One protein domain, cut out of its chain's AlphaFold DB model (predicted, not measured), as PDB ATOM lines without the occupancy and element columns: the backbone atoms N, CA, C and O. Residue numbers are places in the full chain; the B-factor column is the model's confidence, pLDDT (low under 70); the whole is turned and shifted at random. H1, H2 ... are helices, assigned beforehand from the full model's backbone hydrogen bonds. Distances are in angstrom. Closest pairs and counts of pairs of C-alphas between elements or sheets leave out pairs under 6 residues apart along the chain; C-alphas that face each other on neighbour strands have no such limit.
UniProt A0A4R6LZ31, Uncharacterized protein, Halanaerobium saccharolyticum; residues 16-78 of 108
ATOM      1  N   GLU A  16     179.840 190.561 286.003       74.12
ATOM      2  CA  GLU A  16     178.627 190.448 286.831       74.12
ATOM      3  C   GLU A  16     177.822 189.178 286.523       74.12
ATOM      4  O   GLU A  16     177.327 188.517 287.438       74.12
ATOM      5  N   HIS A  17     177.723 188.790 285.246       80.38
ATOM      6  CA  HIS A  17     177.083 187.531 284.868       80.38
ATOM      7  C   HIS A  17     177.844 186.345 285.463       80.38
ATOM      8  O   HIS A  17     177.252 185.481 286.111       80.38
ATOM      9  N   SER A  18     179.171 186.358 285.317       83.00
ATOM     10  CA  SER A  18     180.041 185.320 285.868       83.00
ATOM     11  C   SER A  18     179.944 185.240 287.388       83.00
ATOM     12  O   SER A  18     179.786 184.149 287.927       83.00
ATOM     13  N   LYS A  19     179.930 186.384 288.082       85.19
ATOM     14  CA  LYS A  19     179.713 186.453 289.531       85.19
ATOM     15  C   LYS A  19     178.397 185.791 289.938       85.19
ATOM     16  O   LYS A  19     178.402 184.932 290.812       85.19
ATOM     17  N   ASN A  20     177.289 186.118 289.273       84.44
ATOM     18  CA  ASN A  20     175.985 185.524 289.580       84.44
ATOM     19  C   ASN A  20     175.963 184.006 289.362       84.44
ATOM     20  O   ASN A  20     175.388 183.278 290.168       84.44
ATOM     21  N   VAL A  21     176.608 183.505 288.304       86.81
ATOM     22  CA  VAL A  21     176.725 182.057 288.066       86.81
ATOM     23  C   VAL A  21     177.527 181.378 289.178       86.81
ATOM     24  O   VAL A  21     177.110 180.327 289.665       86.81
ATOM     25  N   LEU A  22     178.633 181.985 289.614       89.75
ATOM     26  CA  LEU A  22     179.443 181.472 290.721       89.75
ATOM     27  C   LEU A  22     178.644 181.454 292.031       89.75
ATOM     28  O   LEU A  22     178.610 180.423 292.692       89.75
ATOM     29  N   LEU A  23     177.931 182.533 292.367       88.00
ATOM     30  CA  LEU A  23     177.085 182.596 293.565       88.00
ATOM     31  C   LEU A  23     175.973 181.534 293.547       88.00
ATOM     32  O   LEU A  23     175.805 180.807 294.524       88.00
ATOM     33  N   ASN A  24     175.276 181.381 292.417       88.31
ATOM     34  CA  ASN A  24     174.243 180.355 292.249       88.31
ATOM     35  C   ASN A  24     174.809 178.934 292.388       88.31
ATOM     36  O   ASN A  24     174.124 178.035 292.873       88.31
ATOM     37  N   PHE A  25     176.050 178.709 291.948       90.44
ATOM     38  CA  PHE A  25     176.723 177.426 292.131       90.44
ATOM     39  C   PHE A  25     176.952 177.132 293.618       90.44
ATOM     40  O   PHE A  25     176.650 176.024 294.064       90.44
ATOM     41  N   GLN A  26     177.444 178.118 294.378       90.06
ATOM     42  CA  GLN A  26     177.657 177.977 295.822       90.06
ATOM     43  C   GLN A  26     176.343 177.652 296.534       90.06
ATOM     44  O   GLN A  26     176.299 176.701 297.303       90.06
ATOM     45  N   GLU A  27     175.253 178.353 296.206       88.75
ATOM     46  CA  GLU A  27     173.926 178.085 296.780       88.75
ATOM     47  C   GLU A  27     173.407 176.679 296.424       88.75
ATOM     48  O   GLU A  27     172.821 175.988 297.257       88.75
ATOM     49  N   LYS A  28     173.632 176.224 295.184       90.56
ATOM     50  CA  LYS A  28     173.161 174.916 294.701       90.56
ATOM     51  C   LYS A  28     173.868 173.743 295.380       90.56
ATOM     52  O   LYS A  28     173.235 172.708 295.596       90.56
ATOM     53  N   TYR A  29     175.166 173.874 295.648       88.50
ATOM     54  CA  TYR A  29     176.003 172.773 296.128       88.50
ATOM     55  C   TYR A  29     176.464 172.907 297.577       88.50
ATOM     56  O   TYR A  29     176.972 171.925 298.110       88.50
ATOM     57  N   ASP A  30     176.256 174.067 298.205       88.75
ATOM     58  CA  ASP A  30     176.784 174.410 299.533       88.75
ATOM     59  C   ASP A  30     178.318 174.256 299.589       88.75
ATOM     60  O   ASP A  30     178.886 173.697 300.526       88.75
ATOM     61  N   ILE A  31     178.992 174.689 298.515       88.38
ATOM     62  CA  ILE A  31     180.452 174.630 298.359       88.38
ATOM     63  C   ILE A  31     180.969 176.039 298.114       88.38
ATOM     64  O   ILE A  31     180.546 176.701 297.167       88.38
ATOM     65  N   ASP A  32     181.929 176.467 298.927       87.38
ATOM     66  CA  ASP A  32     182.595 177.756 298.776       87.38
ATOM     67  C   ASP A  32     183.514 177.769 297.535       87.38
ATOM     68  O   ASP A  32     184.251 176.817 297.255       87.38
ATOM     69  N   SER A  33     183.489 178.863 296.770       84.00
ATOM     70  CA  SER A  33     184.275 179.002 295.538       84.00
ATOM     71  C   SER A  33     185.786 179.030 295.791       84.00
ATOM     72  O   SER A  33     186.550 178.656 294.904       84.00
ATOM     73  N   GLU A  34     186.246 179.459 296.969       83.44
ATOM     74  CA  GLU A  34     187.649 179.377 297.390       83.44
ATOM     75  C   GLU A  34     188.061 177.918 297.604       83.44
ATOM     76  O   GLU A  34     189.100 177.494 297.089       83.44
ATOM     77  N   GLU A  35     187.234 177.132 298.298       86.25
ATOM     78  CA  GLU A  35     187.466 175.696 298.493       86.25
ATOM     79  C   GLU A  35     187.494 174.960 297.148       86.25
ATOM     80  O   GLU A  35     188.424 174.198 296.861       86.25
ATOM     81  N   LEU A  36     186.531 175.261 296.278       87.62
ATOM     82  CA  LEU A  36     186.442 174.663 294.952       87.62
ATOM     83  C   LEU A  36     187.618 175.058 294.047       87.62
ATOM     84  O   LEU A  36     188.133 174.235 293.287       87.62
ATOM     85  N   HIS A  37     188.103 176.293 294.166       87.19
ATOM     86  CA  HIS A  37     189.298 176.747 293.467       87.19
ATOM     87  C   HIS A  37     190.564 176.040 293.953       87.19
ATOM     88  O   HIS A  37     191.370 175.611 293.126       87.19
ATOM     89  N   LEU A  38     190.738 175.860 295.264       87.25
ATOM     90  CA  LEU A  38     191.859 175.088 295.806       87.25
ATOM     91  C   LEU A  38     191.817 173.635 295.326       87.25
ATOM     92  O   LEU A  38     192.849 173.085 294.936       87.25
ATOM     93  N   PHE A  39     190.629 173.036 295.298       88.69
ATOM     94  CA  PHE A  39     190.429 171.700 294.754       88.69
ATOM     95  C   PHE A  39     190.827 171.629 293.272       88.69
ATOM     96  O   PHE A  39     191.616 170.762 292.893       88.69
ATOM     97  N   TYR A  40     190.364 172.574 292.447       86.25
ATOM     98  CA  TYR A  40     190.742 172.673 291.034       86.25
ATOM     99  C   TYR A  40     192.259 172.834 290.847       86.25
ATOM    100  O   TYR A  40     192.852 172.192 289.982       86.25
ATOM    101  N   GLN A  41     192.928 173.629 291.686       87.06
ATOM    102  CA  GLN A  41     194.383 173.792 291.623       87.06
ATOM    103  C   GLN A  41     195.153 172.500 291.936       87.06
ATOM    104  O   GLN A  41     196.237 172.289 291.394       87.06
ATOM    105  N   GLN A  42     194.616 171.645 292.809       87.69
ATOM    106  CA  GLN A  42     195.266 170.401 293.233       87.69
ATOM    107  C   GLN A  42     194.950 169.222 292.306       87.69
ATOM    108  O   GLN A  42     195.834 168.415 292.019       87.69
ATOM    109  N   ASN A  43     193.707 169.137 291.827       85.56
ATOM    110  CA  ASN A  43     193.167 167.974 291.117       85.56
ATOM    111  C   ASN A  43     192.884 168.238 289.628       85.56
ATOM    112  O   ASN A  43     192.561 167.315 288.877       85.56
ATOM    113  N   GLY A  44     193.028 169.484 289.172       84.69
ATOM    114  CA  GLY A  44     192.678 169.899 287.818       84.69
ATOM    115  C   GLY A  44     191.177 169.769 287.560       84.69
ATOM    116  O   GLY A  44     190.348 170.021 288.428       84.69
ATOM    117  N   ILE A  45     190.815 169.342 286.351       82.12
ATOM    118  CA  ILE A  45     189.413 169.185 285.922       82.12
ATOM    119  C   ILE A  45     188.721 167.923 286.481       82.12
ATOM    120  O   ILE A  45     187.635 167.568 286.019       82.12
ATOM    121  N   ASN A  46     189.349 167.207 287.417       85.44
ATOM    122  CA  ASN A  46     188.789 165.988 287.991       85.44
ATOM    123  C   ASN A  46     187.754 166.324 289.071       85.44
ATOM    124  O   ASN A  46     188.135 166.778 290.138       85.44
ATOM    125  N   TYR A  47     186.475 166.058 288.808       86.00
ATOM    126  CA  TYR A  47     185.351 166.366 289.702       86.00
ATOM    127  C   TYR A  47     184.817 165.148 290.474       86.00
ATOM    128  O   TYR A  47     183.851 165.291 291.215       86.00
ATOM    129  N   GLU A  48     185.401 163.954 290.308       86.94
ATOM    130  CA  GLU A  48     184.837 162.692 290.832       86.94
ATOM    131  C   GLU A  48     184.691 162.658 292.364       86.94
ATOM    132  O   GLU A  48     183.901 161.882 292.900       86.94
ATOM    133  N   GLU A  49     185.443 163.501 293.073       86.12
ATOM    134  CA  GLU A  49     185.417 163.610 294.535       86.12
ATOM    135  C   GLU A  49     184.392 164.634 295.051       86.12
ATOM    136  O   GLU A  49     184.172 164.731 296.259       86.12
ATOM    137  N   LEU A  50     183.749 165.383 294.155       87.19
ATOM    138  CA  LEU A  50     182.800 166.438 294.490       87.19
ATOM    139  C   LEU A  50     181.356 165.999 294.203       87.19
ATOM    140  O   LEU A  50     181.094 165.312 293.214       87.19
ATOM    141  N   PRO A  51     180.373 166.451 295.002       88.44
ATOM    142  CA  PRO A  51     178.955 166.181 294.766       88.44
ATOM    143  C   PRO A  51     178.360 167.084 293.663       88.44
ATOM    144  O   PRO A  51     177.234 167.562 293.779       88.44
ATOM    145  N   VAL A  52     179.114 167.331 292.590       89.06
ATOM    146  CA  VAL A  52     178.780 168.254 291.491       89.06
ATOM    147  C   VAL A  52     178.723 167.486 290.172       89.06
ATOM    148  O   VAL A  52     179.325 166.421 290.034       89.06
ATOM    149  N   THR A  53     177.994 168.000 289.181       90.94
ATOM    150  CA  THR A  53     178.009 167.382 287.846       90.94
ATOM    151  C   THR A  53     179.227 167.851 287.052       90.94
ATOM    152  O   THR A  53     179.756 168.936 287.295       90.94
ATOM    153  N   GLU A  54     179.657 167.064 286.061       88.31
ATOM    154  CA  GLU A  54     180.740 167.461 285.151       88.31
ATOM    155  C   GLU A  54     180.455 168.791 284.446       88.31
ATOM    156  O   GLU A  54     181.343 169.625 284.285       88.31
ATOM    157  N   GLU A  55     179.211 168.961 283.998       89.56
ATOM    158  CA  GLU A  55     178.754 170.145 283.277       89.56
ATOM    159  C   GLU A  55     178.780 171.374 284.186       89.56
ATOM    160  O   GLU A  55     179.348 172.401 283.813       89.56
ATOM    161  N   ASP A  56     178.248 171.242 285.403       90.56
ATOM    162  CA  ASP A  56     178.254 172.319 286.387       90.56
ATOM    163  C   ASP A  56     179.689 172.681 286.804       90.56
ATOM    164  O   ASP A  56     180.010 173.862 286.909       90.56
ATOM    165  N   PHE A  57     180.584 171.701 286.976       90.19
ATOM    166  CA  PHE A  57     181.982 171.962 287.333       90.19
ATOM    167  C   PHE A  57     182.753 172.667 286.212       90.19
ATOM    168  O   PHE A  57     183.474 173.632 286.458       90.19
ATOM    169  N   LYS A  58     182.569 172.235 284.960       89.75
ATOM    170  CA  LYS A  58     183.148 172.917 283.792       89.75
ATOM    171  C   LYS A  58     182.615 174.339 283.645       89.75
ATOM    172  O   LYS A  58     183.392 175.249 283.364       89.75
ATOM    173  N   SER A  59     181.312 174.524 283.860       89.94
ATOM    174  CA  SER A  59     180.682 175.843 283.872       89.94
ATOM    175  C   SER A  59     181.282 176.723 284.966       89.94
ATOM    176  O   SER A  59     181.674 177.856 284.691       89.94
ATOM    177  N   TRP A  60     181.447 176.193 286.180       91.81
ATOM    178  CA  TRP A  60     182.081 176.915 287.279       91.81
ATOM    179  C   TRP A  60     183.513 177.340 286.928       91.81
ATOM    180  O   TRP A  60     183.828 178.520 287.055       91.81
ATOM    181  N   ILE A  61     184.351 176.437 286.397       90.31
ATOM    182  CA  ILE A  61     185.729 176.766 285.984       90.31
ATOM    183  C   ILE A  61     185.731 177.913 284.965       90.31
ATOM    184  O   ILE A  61     186.503 178.861 285.103       90.31
ATOM    185  N   HIS A  62     184.863 177.837 283.955       88.38
ATOM    186  CA  HIS A  62     184.768 178.850 282.906       88.38
ATOM    187  C   HIS A  62     184.440 180.238 283.473       88.38
ATOM    188  O   HIS A  62     185.179 181.195 283.236       88.38
ATOM    189  N   HIS A  63     183.385 180.340 284.283       87.56
ATOM    190  CA  HIS A  63     182.973 181.614 284.876       87.56
ATOM    191  C   HIS A  63     183.971 182.112 285.927       87.56
ATOM    192  O   HIS A  63     184.170 183.317 286.058       87.56
ATOM    193  N   PHE A  64     184.651 181.209 286.640       87.94
ATOM    194  CA  PHE A  64     185.695 181.578 287.591       87.94
ATOM    195  C   PHE A  64     186.895 182.221 286.887       87.94
ATOM    196  O   PHE A  64     187.392 183.249 287.347       87.94
ATOM    197  N   ILE A  65     187.332 181.668 285.749       85.56
ATOM    198  CA  ILE A  65     188.408 182.250 284.934       85.56
ATOM    199  C   ILE A  65     188.004 183.643 284.441       85.56
ATOM    200  O   ILE A  65     188.739 184.595 284.692       85.56
ATOM    201  N   ILE A  66     186.815 183.791 283.843       84.38
ATOM    202  CA  ILE A  66     186.320 185.094 283.364       84.38
ATOM    203  C   ILE A  66     186.275 186.110 284.506       84.38
ATOM    204  O   ILE A  66     186.776 187.227 284.364       84.38
ATOM    205  N   PHE A  67     185.708 185.727 285.652       85.19
ATOM    206  CA  PHE A  67     185.606 186.598 286.818       85.19
ATOM    207  C   PHE A  67     186.988 187.067 287.292       85.19
ATOM    208  O   PHE A  67     187.201 188.263 287.487       85.19
ATOM    209  N   LYS A  68     187.961 186.154 287.405       82.81
ATOM    210  CA  LYS A  68     189.336 186.472 287.818       82.81
ATOM    211  C   LYS A  68     190.084 187.342 286.810       82.81
ATOM    212  O   LYS A  68     190.767 188.277 287.225       82.81
ATOM    213  N   GLU A  69     189.992 187.035 285.519       84.25
ATOM    214  CA  GLU A  69     190.700 187.761 284.455       84.25
ATOM    215  C   GLU A  69     190.184 189.193 284.287       84.25
ATOM    216  O   GLU A  69     190.964 190.100 284.003       84.25
ATOM    217  N   ASN A  70     188.901 189.422 284.573       81.81
ATOM    218  CA  ASN A  70     188.283 190.749 284.556       81.81
ATOM    219  C   ASN A  70     188.458 191.529 285.874       81.81
ATOM    220  O   ASN A  70     187.799 192.543 286.094       81.81
ATOM    221  N   GLY A  71     189.358 191.081 286.756       76.44
ATOM    222  CA  GLY A  71     189.684 191.778 288.001       76.44
ATOM    223  C   GLY A  71     188.680 191.569 289.134       76.44
ATOM    224  O   GLY A  71     188.754 192.286 290.130       76.44
ATOM    225  N   GLY A  72     187.779 190.592 289.008       78.88
ATOM    226  CA  GLY A  72     186.867 190.191 290.072       78.88
ATOM    227  C   GLY A  72     187.627 189.742 291.318       78.88
ATOM    228  O   GLY A  72     188.584 188.950 291.252       78.88
ATOM    229  N   ASP A  73     187.210 190.268 292.467       78.56
ATOM    230  CA  ASP A  73     187.788 189.919 293.754       78.56
ATOM    231  C   ASP A  73     187.093 188.662 294.316       78.56
ATOM    232  O   ASP A  73     185.888 188.695 294.556       78.56
ATOM    233  N   PRO A  74     187.809 187.543 294.558       72.50
ATOM    234  CA  PRO A  74     187.239 186.357 295.203       72.50
ATOM    235  C   PRO A  74     186.582 186.634 296.559       72.50
ATOM    236  O   PRO A  74     185.730 185.858 296.977       72.50
ATOM    237  N   TRP A  75     186.953 187.723 297.245       71.12
ATOM    238  CA  TRP A  75     186.279 188.141 298.477       71.12
ATOM    239  C   TRP A  75     184.806 188.505 298.250       71.12
ATOM    240  O   TRP A  75     184.001 188.277 299.144       71.12
ATOM    241  N   GLU A  76     184.430 188.959 297.051       75.62
ATOM    242  CA  GLU A  76     183.035 189.240 296.680       75.62
ATOM    243  C   GLU A  76     182.171 187.981 296.517       75.62
ATOM    244  O   GLU A  76     180.956 188.087 296.351       75.62
ATOM    245  N   LEU A  77     182.787 186.795 296.514       77.25
ATOM    246  CA  LEU A  77     182.080 185.516 296.484       77.25
ATOM    247  C   LEU A  77     181.788 184.987 297.896       77.25
ATOM    248  O   LEU A  77     181.048 184.013 298.024       77.25
ATOM    249  N   LYS A  78     182.339 185.614 298.950       72.75
ATOM    250  CA  LYS A  78     182.107 185.199 300.339       72.75
ATOM    251  C   LYS A  78     180.741 185.677 300.817       72.75
ATOM    252  O   LYS A  78     180.371 186.837 300.652       72.75
TER     253      LYS A  78
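AT A GLANCE: This is residues 16 to 78 of the 108 residues of an uncharacterized protein of Halanaerobium saccharolyticum (UniProt A0A4R6LZ31). Three helices, H1, H2 and H3, have their centres in a triangle: the longest, H3, has H1 crossing beside it in the opposite sense, with H2 turned about perpendicular to H1 and near H3. After H3 the printed part folds back and brings the four-residue H4 near Leu 23 of H1 and Ser 33 of H2, while the loop between H2 and H3 makes one end of the longest axis at Glu 48. The printed part has 63 residues with four named helices, H1, H2, H3 and H4 in that order, and no named strand; the class is all helix. It is compact, with a radius of gyration of the C-alphas of 10.7 A, and rounded, spanning 29 by 21 by 18 A.

HOW THE PARTS SIT: The longest helix, H3, residues 54 to 69, touches H1, residues 16 to 29; their closest C-alphas, those of Ser 18 and His 63, are 4.8 A apart. H1 and H3 run opposite ways at a steep tilt of 39 degrees. H2, residues 33 to 43, and H3 are near each other, with 11 pairs of C-alphas within 10 A and the closest at 8.2 A. H1 and H2 are close but not clearly touching, their closest C-alphas, those of Gln 26 and Ser 33, being 6.7 A apart. Their lines are about perpendicular, at 82 degrees. H4, residues 74 to 77, only just touches H1, with 3 pairs of C-alphas within 8 A, and H1 touches H4 with residues 19 to 23 alone; the closest C-alphas are those of Leu 23 and Leu 77, 6.5 A apart. H4 also only just touches H2, with 3 pairs within 8 A; the closest C-alphas are those of Ser 33 and Leu 77, 6.9 A apart. H3 and H4 are close but not clearly touching, with the closest C-alphas, those of Lys 68 and Pro 74, 7.7 A apart. In H1, H2 and H3 every O i to N i+4 pair is within hydrogen-bond range; H4 is too short for such a pair, and its one O i to N i+3 pair is within range.

IN THESE COORDINATES: H3 runs 22.6 A from C-alpha 54 at (180.740, 167.461, 285.151) to C-alpha 69. H1 runs 20.1 A from C-alpha 16 at (178.627, 190.448, 286.831) to C-alpha 29. H2 runs 14.8 A over residues 33 to 43. H4, residues 74 to 77, ends at C-alpha 77 at (182.080, 185.516, 296.484) and is 5.4 A long.

THE WHOLE: The two C-alphas farthest apart, those of Glu 48 and Gly 71, are 29.6 A apart. The printed part has no cut. The links from H1 to H2 and from H3 to H4 are tight, and the link of 10 residues from H2 to H3 is short. The mean pLDDT of the printed part is 85.4, that of H4 is 74, and no printed residue is under 70.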